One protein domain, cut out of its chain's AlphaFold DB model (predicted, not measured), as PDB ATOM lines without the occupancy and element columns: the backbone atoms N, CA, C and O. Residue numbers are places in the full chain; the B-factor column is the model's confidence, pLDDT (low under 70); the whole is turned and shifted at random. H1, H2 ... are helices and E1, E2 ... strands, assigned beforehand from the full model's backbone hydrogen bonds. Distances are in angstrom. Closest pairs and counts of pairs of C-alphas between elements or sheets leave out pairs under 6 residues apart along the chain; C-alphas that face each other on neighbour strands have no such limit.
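What this domain is: This is residues 16 to 82 of the 299 residues of the protein "Hypothetical protein" of Rotaria magnacalcarata (UniProt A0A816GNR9). Look first for a small, twisted sheet of three strands, E1, E2 and E3, side by side; helix H2 meets it over E3 with residues 71 to 74 and then runs out past it, so that the helix end and the tip of the E1 to E2 hairpin mark the two ends of the longest axis. Between E3 and H2 the chain swings away from the sheet in a wide, loose loop that holds the short helix H1, and residues 48 to 54 of it stick out. The printed part has 67 residues with three named strands and two named helices, in the order E1 E2 E3 H1 H2; the class is mixed, helices and strands, with 31 residues, under half, in named elements. The sheet's order is E1, E2, E3, antiparallel throughout. The whole is only just compact, close to loose, with a radius of gyration of the C-alphas of 12.6 A, and it spans 40 by 26 by 21 A.

Where its parts are: Find C-alpha 16 at (-25.220, -49.767, 29.683); there E1 begins and runs through residues 16 to 20. E2 is residues 28 to 32, 13.5 A long, and E3 is residues 37 to 43, 15.7 A long, beginning at C-alpha 37 at (-21.159, -43.596, 36.017). H1 is residues 56 to 59, 5.5 A long. H2 is residues 71 to 80, 14.3 A long, ending at C-alpha 80 at (-28.431, -28.373, 35.436).

How they stand to each other: Begin with E1, E2 and E3, a meander, each strand the antiparallel neighbour of the one before; the sheet is only just strongly twisted, its C-alphas up to 4.2 A off the best plane. E1 and E2 form a hairpin at 157 degrees; look for N 20 and O 28, 2.8 A apart and within hydrogen-bond range. E2 and E3 form a hairpin at 148 degrees, with N 29 and O 42 within hydrogen-bond range at 2.8 A. H2 is on the sheet, over E3, at a height over the sheet of 11.0 A, and runs slantwise to the strands, at 50 degrees to E3 on the local plane. The closest C-alphas of E3 and H2 are those of Leu 38 and Phe 71, 5.9 A apart. Residues 37 to 38 of E3 also pair, parallel, with residues 68 to 69. H1 is not on the sheet; it is apart from E1 and from H2. In H2 every O i to N i+4 pair is within hydrogen-bond range; H1 is too short for such a pair.

The domain as a whole: The C-alphas farthest apart are those of Ser 23 and Gly 82, at 40.7 A, and the outline is only just elongated. The printed part has no cut. The links E3 to H1 and H1 to H2 are long. Mean pLDDT of the printed part is 75.8; it is under 70 at residues 23 to 25, 46, 48 to 57 and 75 to 82.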
ATOM      1  N   ILE A  16     -25.733 -48.607  28.947       88.56
ATOM      2  CA  ILE A  16     -25.220 -49.767  29.683       88.56
ATOM      3  C   ILE A  16     -23.724 -49.881  29.386       88.56
ATOM      4  O   ILE A  16     -23.334 -49.890  28.220       88.56
ATOM      5  N   ILE A  17     -22.902 -49.957  30.433       87.19
ATOM      6  CA  ILE A  17     -21.439 -50.067  30.306       87.19
ATOM      7  C   ILE A  17     -20.898 -51.429  30.734       87.19
ATOM      8  O   ILE A  17     -19.844 -51.837  30.262       87.19
ATOM      9  N   SER A  18     -21.606 -52.151  31.603       85.19
ATOM     10  CA  SER A  18     -21.284 -53.542  31.920       85.19
ATOM     11  C   SER A  18     -22.504 -54.294  32.433       85.19
ATOM     12  O   SER A  18     -23.438 -53.704  32.984       85.19
ATOM     13  N   VAL A  19     -22.481 -55.610  32.231       88.81
ATOM     14  CA  VAL A  19     -23.477 -56.555  32.734       88.81
ATOM     15  C   VAL A  19     -22.763 -57.484  33.701       88.81
ATOM     16  O   VAL A  19     -21.699 -58.014  33.385       88.81
ATOM     17  N   GLN A  20     -23.325 -57.647  34.890       83.56
ATOM     18  CA  GLN A  20     -22.862 -58.613  35.866       83.56
ATOM     19  C   GLN A  20     -23.929 -59.692  36.002       83.56
ATOM     20  O   GLN A  20     -25.001 -59.442  36.558       83.56
ATOM     21  N   VAL A  21     -23.597 -60.873  35.490       80.75
ATOM     22  CA  VAL A  21     -24.411 -62.080  35.615       80.75
ATOM     23  C   VAL A  21     -24.213 -62.619  37.028       80.75
ATOM     24  O   VAL A  21     -23.093 -62.957  37.420       80.75
ATOM     25  N   ALA A  22     -25.274 -62.617  37.830       70.75
ATOM     26  CA  ALA A  22     -25.252 -63.212  39.160       70.75
ATOM     27  C   ALA A  22     -25.653 -64.690  39.076       70.75
ATOM     28  O   ALA A  22     -26.483 -65.059  38.253       70.75
ATOM     29  N   SER A  23     -25.144 -65.521  39.988       62.25
ATOM     30  CA  SER A  23     -25.500 -66.948  40.118       62.25
ATOM     31  C   SER A  23     -26.986 -67.218  40.393       62.25
ATOM     32  O   SER A  23     -27.402 -68.370  40.416       62.25
ATOM     33  N   ASN A  24     -27.768 -66.167  40.653       63.75
ATOM     34  CA  ASN A  24     -29.167 -66.226  41.072       63.75
ATOM     35  C   ASN A  24     -30.124 -65.790  39.941       63.75
ATOM     36  O   ASN A  24     -31.169 -65.215  40.237       63.75
ATOM     37  N   ASP A  25     -29.734 -65.965  38.672       62.66
ATOM     38  CA  ASP A  25     -30.511 -65.625  37.461       62.66
ATOM     39  C   ASP A  25     -30.945 -64.153  37.315       62.66
ATOM     40  O   ASP A  25     -31.796 -63.816  36.493       62.66
ATOM     41  N   MET A  26     -30.349 -63.239  38.084       73.88
ATOM     42  CA  MET A  26     -30.677 -61.812  38.026       73.88
ATOM     43  C   MET A  26     -29.485 -61.001  37.529       73.88
ATOM     44  O   MET A  26     -28.613 -60.606  38.308       73.88
ATOM     45  N   ASP A  27     -29.486 -60.711  36.230       85.56
ATOM     46  CA  ASP A  27     -28.515 -59.810  35.617       85.56
ATOM     47  C   ASP A  27     -28.655 -58.399  36.179       85.56
ATOM     48  O   ASP A  27     -29.745 -57.814  36.249       85.56
ATOM     49  N   THR A  28     -27.516 -57.825  36.554       85.56
ATOM     50  CA  THR A  28     -27.443 -56.440  37.001       85.56
ATOM     51  C   THR A  28     -26.610 -55.609  36.037       85.56
ATOM     52  O   THR A  28     -25.542 -56.010  35.574       85.56
ATOM     53  N   TYR A  29     -27.116 -54.425  35.727       86.56
ATOM     54  CA  TYR A  29     -26.603 -53.533  34.703       86.56
ATOM     55  C   TYR A  29     -25.955 -52.322  35.358       86.56
ATOM     56  O   TYR A  29     -26.559 -51.628  36.183       86.56
ATOM     57  N   GLN A  30     -24.718 -52.056  34.963       89.38
ATOM     58  CA  GLN A  30     -24.011 -50.832  35.289       89.38
ATOM     59  C   GLN A  30     -24.318 -49.792  34.210       89.38
ATOM     60  O   GLN A  30     -24.188 -50.068  33.016       89.38
ATOM     61  N   LEU A  31     -24.712 -48.591  34.629       88.81
ATOM     62  CA  LEU A  31     -25.156 -47.530  33.729       88.81
ATOM     63  C   LEU A  31     -24.230 -46.314  33.795       88.81
ATOM     64  O   LEU A  31     -23.734 -45.972  34.871       88.81
ATOM     65  N   CYS A  32     -24.074 -45.607  32.679       86.88
ATOM     66  CA  CYS A  32     -23.511 -44.261  32.639       86.88
ATOM     67  C   CYS A  32     -24.467 -43.261  31.980       86.88
ATOM     68  O   CYS A  32     -25.292 -43.614  31.135       86.88
ATOM     69  N   THR A  33     -24.346 -42.002  32.380       85.38
ATOM     70  CA  THR A  33     -24.893 -40.840  31.678       85.38
ATOM     71  C   THR A  33     -23.785 -40.183  30.854       85.38
ATOM     72  O   THR A  33     -22.648 -40.649  30.838       85.38
ATOM     73  N   THR A  34     -24.080 -39.052  30.216       82.44
ATOM     74  CA  THR A  34     -23.067 -38.223  29.543       82.44
ATOM     75  C   THR A  34     -22.009 -37.646  30.486       82.44
ATOM     76  O   THR A  34     -20.968 -37.198  30.021       82.44
ATOM     77  N   THR A  35     -22.259 -37.632  31.800       83.38
ATOM     78  CA  THR A  35     -21.409 -36.934  32.779       83.38
ATOM     79  C   THR A  35     -20.905 -37.810  33.918       83.38
ATOM     80  O   THR A  35     -20.055 -37.354  34.678       83.38
ATOM     81  N   ALA A  36     -21.454 -39.013  34.118       87.81
ATOM     82  CA  ALA A  36     -21.086 -39.856  35.253       87.81
ATOM     83  C   ALA A  36     -21.449 -41.334  35.066       87.81
ATOM     84  O   ALA A  36     -22.404 -41.675  34.370       87.81
ATOM     85  N   ILE A  37     -20.748 -42.208  35.785       89.88
ATOM     86  CA  ILE A  37     -21.159 -43.596  36.017       89.88
ATOM     87  C   ILE A  37     -22.068 -43.643  37.246       89.88
ATOM     88  O   ILE A  37     -21.756 -43.057  38.281       89.88
ATOM     89  N   LEU A  38     -23.184 -44.363  37.173       85.50
ATOM     90  CA  LEU A  38     -24.069 -44.528  38.322       85.50
ATOM     91  C   LEU A  38     -23.478 -45.517  39.327       85.50
ATOM     92  O   LEU A  38     -23.205 -46.654  38.986       85.50
ATOM     93  N   PHE A  39     -23.333 -45.121  40.588       87.06
ATOM     94  CA  PHE A  39     -22.800 -45.983  41.648       87.06
ATOM     95  C   PHE A  39     -23.613 -47.275  41.834       87.06
ATOM     96  O   PHE A  39     -23.066 -48.333  42.130       87.06
ATOM     97  N   SER A  40     -24.935 -47.182  41.677       83.19
ATOM     98  CA  SER A  40     -25.841 -48.321  41.804       83.19
ATOM     99  C   SER A  40     -25.913 -49.120  40.508       83.19
ATOM    100  O   SER A  40     -25.927 -48.550  39.420       83.19
ATOM    101  N   ARG A  41     -26.047 -50.438  40.651       85.69
ATOM    102  CA  ARG A  41     -26.472 -51.326  39.571       85.69
ATOM    103  C   ARG A  41     -27.990 -51.444  39.548       85.69
ATOM    104  O   ARG A  41     -28.642 -51.290  40.581       85.69
ATOM    105  N   PHE A  42     -28.528 -51.713  38.370       82.88
ATOM    106  CA  PHE A  42     -29.963 -51.752  38.110       82.88
ATOM    107  C   PHE A  42     -30.344 -53.096  37.513       82.88
ATOM    108  O   PHE A  42     -29.550 -53.684  36.789       82.88
ATOM    109  N   GLN A  43     -31.543 -53.588  37.800       80.31
ATOM    110  CA  GLN A  43     -32.073 -54.768  37.115       80.31
ATOM    111  C   GLN A  43     -32.784 -54.344  35.834       80.31
ATOM    112  O   GLN A  43     -33.180 -53.189  35.705       80.31
ATOM    113  N   VAL A  44     -33.017 -55.274  34.904       75.88
ATOM    114  CA  VAL A  44     -33.756 -54.978  33.661       75.88
ATOM    115  C   VAL A  44     -35.131 -54.347  33.932       75.88
ATOM    116  O   VAL A  44     -35.554 -53.463  33.196       75.88
ATOM    117  N   LEU A  45     -35.786 -54.729  35.036       70.12
ATOM    118  CA  LEU A  45     -37.080 -54.189  35.472       70.12
ATOM    119  C   LEU A  45     -37.018 -52.720  35.921       70.12
ATOM    120  O   LEU A  45     -38.030 -52.023  35.884       70.12
ATOM    121  N   ASP A  46     -35.843 -52.229  36.328       66.81
ATOM    122  CA  ASP A  46     -35.626 -50.815  36.643       66.81
ATOM    123  C   ASP A  46     -35.384 -49.965  35.377       66.81
ATOM    124  O   ASP A  46     -35.306 -48.736  35.471       66.81
ATOM    125  N   LEU A  47     -35.235 -50.591  34.200       72.19
ATOM    126  CA  LEU A  47     -34.852 -49.932  32.952       72.19
ATOM    127  C   LEU A  47     -36.032 -49.811  31.988       72.19
ATOM    128  O   LEU A  47     -36.848 -50.713  31.828       72.19
ATOM    129  N   LEU A  48     -36.073 -48.691  31.270       68.94
ATOM    130  CA  LEU A  48     -36.954 -48.513  30.124       68.94
ATOM    131  C   LEU A  48     -36.137 -48.700  28.845       68.94
ATOM    132  O   LEU A  48     -35.113 -48.040  28.664       68.94
ATOM    133  N   ASN A  49     -36.590 -49.573  27.943       64.94
ATOM    134  CA  ASN A  49     -35.925 -49.753  26.658       64.94
ATOM    135  C   ASN A  49     -36.190 -48.540  25.757       64.94
ATOM    136  O   ASN A  49     -37.305 -48.327  25.282       64.94
ATOM    137  N   LEU A  50     -35.139 -47.761  25.522       63.53
ATOM    138  CA  LEU A  50     -35.158 -46.584  24.663       63.53
ATOM    139  C   LEU A  50     -34.236 -46.753  23.448       63.53
ATOM    140  O   LEU A  50     -33.751 -45.764  22.909       63.53
ATOM    141  N   SER A  51     -33.988 -47.987  22.994       59.91
ATOM    142  CA  SER A  51     -33.117 -48.271  21.838       59.91
ATOM    143  C   SER A  51     -33.578 -47.589  20.546       59.91
ATOM    144  O   SER A  51     -32.768 -47.254  19.687       59.91
ATOM    145  N   LYS A  52     -34.887 -47.337  20.431       51.62
ATOM    146  CA  LYS A  52     -35.507 -46.613  19.313       51.62
ATOM    147  C   LYS A  52     -35.389 -45.089  19.438       51.62
ATOM    148  O   LYS A  52     -35.734 -44.372  18.504       51.62
ATOM    149  N   CYS A  53     -34.920 -44.574  20.576       50.94
ATOM    150  CA  CYS A  53     -34.692 -43.152  20.795       50.94
ATOM    151  C   CYS A  53     -33.233 -42.802  20.485       50.94
ATOM    152  O   CYS A  53     -32.301 -43.473  20.921       50.94
ATOM    153  N   ASN A  54     -33.016 -41.720  19.736       58.50
ATOM    154  CA  ASN A  54     -31.670 -41.301  19.370       58.50
ATOM    155  C   ASN A  54     -31.070 -40.364  20.430       58.50
ATOM    156  O   ASN A  54     -31.331 -39.162  20.416       58.50
ATOM    157  N   PHE A  55     -30.239 -40.908  21.319       67.12
ATOM    158  CA  PHE A  55     -29.422 -40.126  22.249       67.12
ATOM    159  C   PHE A  55     -27.989 -40.036  21.728       67.12
ATOM    160  O   PHE A  55     -27.134 -40.842  22.096       67.12
ATOM    161  N   ARG A  56     -27.736 -39.078  20.832       65.56
ATOM    162  CA  ARG A  56     -26.421 -38.901  20.197       65.56
ATOM    163  C   ARG A  56     -25.313 -38.738  21.239       65.56
ATOM    164  O   ARG A  56     -24.332 -39.467  21.187       65.56
ATOM    165  N   ASP A  57     -25.562 -37.902  22.242       67.25
ATOM    166  CA  ASP A  57     -24.593 -37.577  23.292       67.25
ATOM    167  C   ASP A  57     -24.201 -38.781  24.155       67.25
ATOM    168  O   ASP A  57     -23.143 -38.754  24.765       67.25
ATOM    169  N   LEU A  58     -25.024 -39.838  24.210       73.50
ATOM    170  CA  LEU A  58     -24.716 -41.061  24.960       73.50
ATOM    171  C   LEU A  58     -23.891 -42.078  24.164       73.50
ATOM    172  O   LEU A  58     -23.273 -42.953  24.771       73.50
ATOM    173  N   ARG A  59     -23.888 -42.015  22.826       72.06
ATOM    174  CA  ARG A  59     -23.150 -42.990  22.001       72.06
ATOM    175  C   ARG A  59     -21.650 -42.845  22.206       72.06
ATOM    176  O   ARG A  59     -20.987 -43.845  22.484       72.06
ATOM    177  N   ASP A  60     -21.196 -41.598  22.159       75.81
ATOM    178  CA  ASP A  60     -19.787 -41.201  22.133       75.81
ATOM    179  C   ASP A  60     -19.193 -41.018  23.542       75.81
ATOM    180  O   ASP A  60     -18.080 -40.525  23.699       75.81
ATOM    181  N   VAL A  61     -19.928 -41.419  24.586       79.12
ATOM    182  CA  VAL A  61     -19.445 -41.369  25.967       79.12
ATOM    183  C   VAL A  61     -18.351 -42.407  26.168       79.12
ATOM    184  O   VAL A  61     -18.614 -43.616  26.122       79.12
ATOM    185  N   ASP A  62     -17.154 -41.917  26.467       83.69
ATOM    186  CA  ASP A  62     -16.066 -42.710  27.018       83.69
ATOM    187  C   ASP A  62     -16.284 -42.907  28.522       83.69
ATOM    188  O   ASP A  62     -16.116 -41.997  29.332       83.69
ATOM    189  N   SER A  63     -16.673 -44.119  28.910       78.69
ATOM    190  CA  SER A  63     -16.926 -44.455  30.310       78.69
ATOM    191  C   SER A  63     -15.660 -44.511  31.166       78.69
ATOM    192  O   SER A  63     -15.779 -44.522  32.383       78.69
ATOM    193  N   THR A  64     -14.458 -44.558  30.588       81.12
ATOM    194  CA  THR A  64     -13.221 -44.719  31.375       81.12
ATOM    195  C   THR A  64     -12.802 -43.450  32.120       81.12
ATOM    196  O   THR A  64     -12.094 -43.529  33.121       81.12
ATOM    197  N   THR A  65     -13.285 -42.287  31.678       83.50
ATOM    198  CA  THR A  65     -12.923 -40.969  32.222       83.50
ATOM    199  C   THR A  65     -14.006 -40.358  33.116       83.50
ATOM    200  O   THR A  65     -13.806 -39.292  33.702       83.50
ATOM    201  N   LEU A  66     -15.158 -41.023  33.245       88.56
ATOM    202  CA  LEU A  66     -16.307 -40.478  33.957       88.56
ATOM    203  C   LEU A  66     -16.225 -40.687  35.477       88.56
ATOM    204  O   LEU A  66     -15.936 -41.793  35.940       88.56
ATOM    205  N   PRO A  67     -16.579 -39.667  36.282       91.31
ATOM    206  CA  PRO A  67     -16.691 -39.817  37.725       91.31
ATOM    207  C   PRO A  67     -17.899 -40.680  38.107       91.31
ATOM    208  O   PRO A  67     -18.922 -40.708  37.419       91.31
ATOM    209  N   THR A  68     -17.823 -41.334  39.263       90.31
ATOM    210  CA  THR A  68     -18.949 -42.092  39.826       90.31
ATOM    211  C   THR A  68     -19.890 -41.171  40.606       90.31
ATOM    212  O   THR A  68     -19.449 -40.366  41.424       90.31
ATOM    213  N   MET A  69     -21.201 -41.304  40.397       84.94
ATOM    214  CA  MET A  69     -22.234 -40.515  41.071       84.94
ATOM    215  C   MET A  69     -23.422 -41.368  41.509       84.94
ATOM    216  O   MET A  69     -23.763 -42.379  40.900       84.94
ATOM    217  N   THR A  70     -24.128 -40.928  42.548       81.25
ATOM    218  CA  THR A  70     -25.444 -41.492  42.878       81.25
ATOM    219  C   THR A  70     -26.476 -41.126  41.807       81.25
ATOM    220  O   THR A  70     -26.368 -40.094  41.142       81.25
ATOM    221  N   PHE A  71     -27.542 -41.921  41.687       75.06
ATOM    222  CA  PHE A  71     -28.650 -41.637  40.765       75.06
ATOM    223  C   PHE A  71     -29.235 -40.223  40.945       75.06
ATOM    224  O   PHE A  71     -29.530 -39.536  39.969       75.06
ATOM    225  N   ILE A  72     -29.349 -39.752  42.192       71.00
ATOM    226  CA  ILE A  72     -29.882 -38.419  42.510       71.00
ATOM    227  C   ILE A  72     -28.935 -37.319  42.014       71.00
ATOM    228  O   ILE A  72     -29.388 -36.321  41.453       71.00
ATOM    229  N   GLN A  73     -27.624 -37.487  42.199       74.56
ATOM    230  CA  GLN A  73     -26.624 -36.537  41.705       74.56
ATOM    231  C   GLN A  73     -26.622 -36.480  40.176       74.56
ATOM    232  O   GLN A  73     -26.654 -35.384  39.620       74.56
ATOM    233  N   ALA A  74     -26.698 -37.631  39.504       76.44
ATOM    234  CA  ALA A  74     -26.800 -37.695  38.049       76.44
ATOM    235  C   ALA A  74     -28.081 -37.017  37.530       76.44
ATOM    236  O   ALA A  74     -28.025 -36.209  36.605       76.44
ATOM    237  N   CYS A  75     -29.227 -37.244  38.183       68.38
ATOM    238  CA  CYS A  75     -30.479 -36.548  37.872       68.38
ATOM    239  C   CYS A  75     -30.384 -35.025  38.047       68.38
ATOM    240  O   CYS A  75     -31.006 -34.279  37.292       68.38
ATOM    241  N   LYS A  76     -29.653 -34.546  39.062       69.50
ATOM    242  CA  LYS A  76     -29.432 -33.108  39.279       69.50
ATOM    243  C   LYS A  76     -28.518 -32.523  38.204       69.50
ATOM    244  O   LYS A  76     -28.875 -31.505  37.627       69.50
ATOM    245  N   ALA A  77     -27.404 -33.188  37.899       69.88
ATOM    246  CA  ALA A  77     -26.458 -32.760  36.869       69.88
ATOM    247  C   ALA A  77     -27.114 -32.685  35.483       69.88
ATOM    248  O   ALA A  77     -26.966 -31.685  34.787       69.88
ATOM    249  N   TYR A  78     -27.920 -33.690  35.132       69.81
ATOM    250  CA  TYR A  78     -28.673 -33.731  33.879       69.81
ATOM    251  C   TYR A  78     -29.627 -32.535  33.722       69.81
ATOM    252  O   TYR A  78     -29.701 -31.925  32.658       69.81
ATOM    253  N   VAL A  79     -30.314 -32.144  34.802       60.31
ATOM    254  CA  VAL A  79     -31.201 -30.968  34.799       60.31
ATOM    255  C   VAL A  79     -30.412 -29.660  34.734       60.31
ATOM    256  O   VAL A  79     -30.803 -28.757  33.999       60.31
ATOM    257  N   SER A  80     -29.298 -29.558  35.460       62.00
ATOM    258  CA  SER A  80     -28.431 -28.373  35.436       62.00
ATOM    259  C   SER A  80     -27.744 -28.157  34.083       62.00
ATOM    260  O   SER A  80     -27.466 -27.018  33.727       62.00
ATOM    261  N   ALA A  81     -27.511 -29.221  33.309       58.97
ATOM    262  CA  ALA A  81     -26.913 -29.162  31.973       58.97
ATOM    263  C   ALA A  81     -27.871 -28.646  30.878       58.97
ATOM    264  O   ALA A  81     -27.512 -28.633  29.704       58.97
ATOM    265  N   GLY A  82     -29.104 -28.253  31.221       50.88
ATOM    266  CA  GLY A  82     -30.079 -27.751  30.246       50.88
ATOM    267  C   GLY A  82     -30.638 -28.821  29.298       50.88
ATOM    268  O   GLY A  82     -31.430 -28.498  28.414       50.88
TER     269      GLY A  82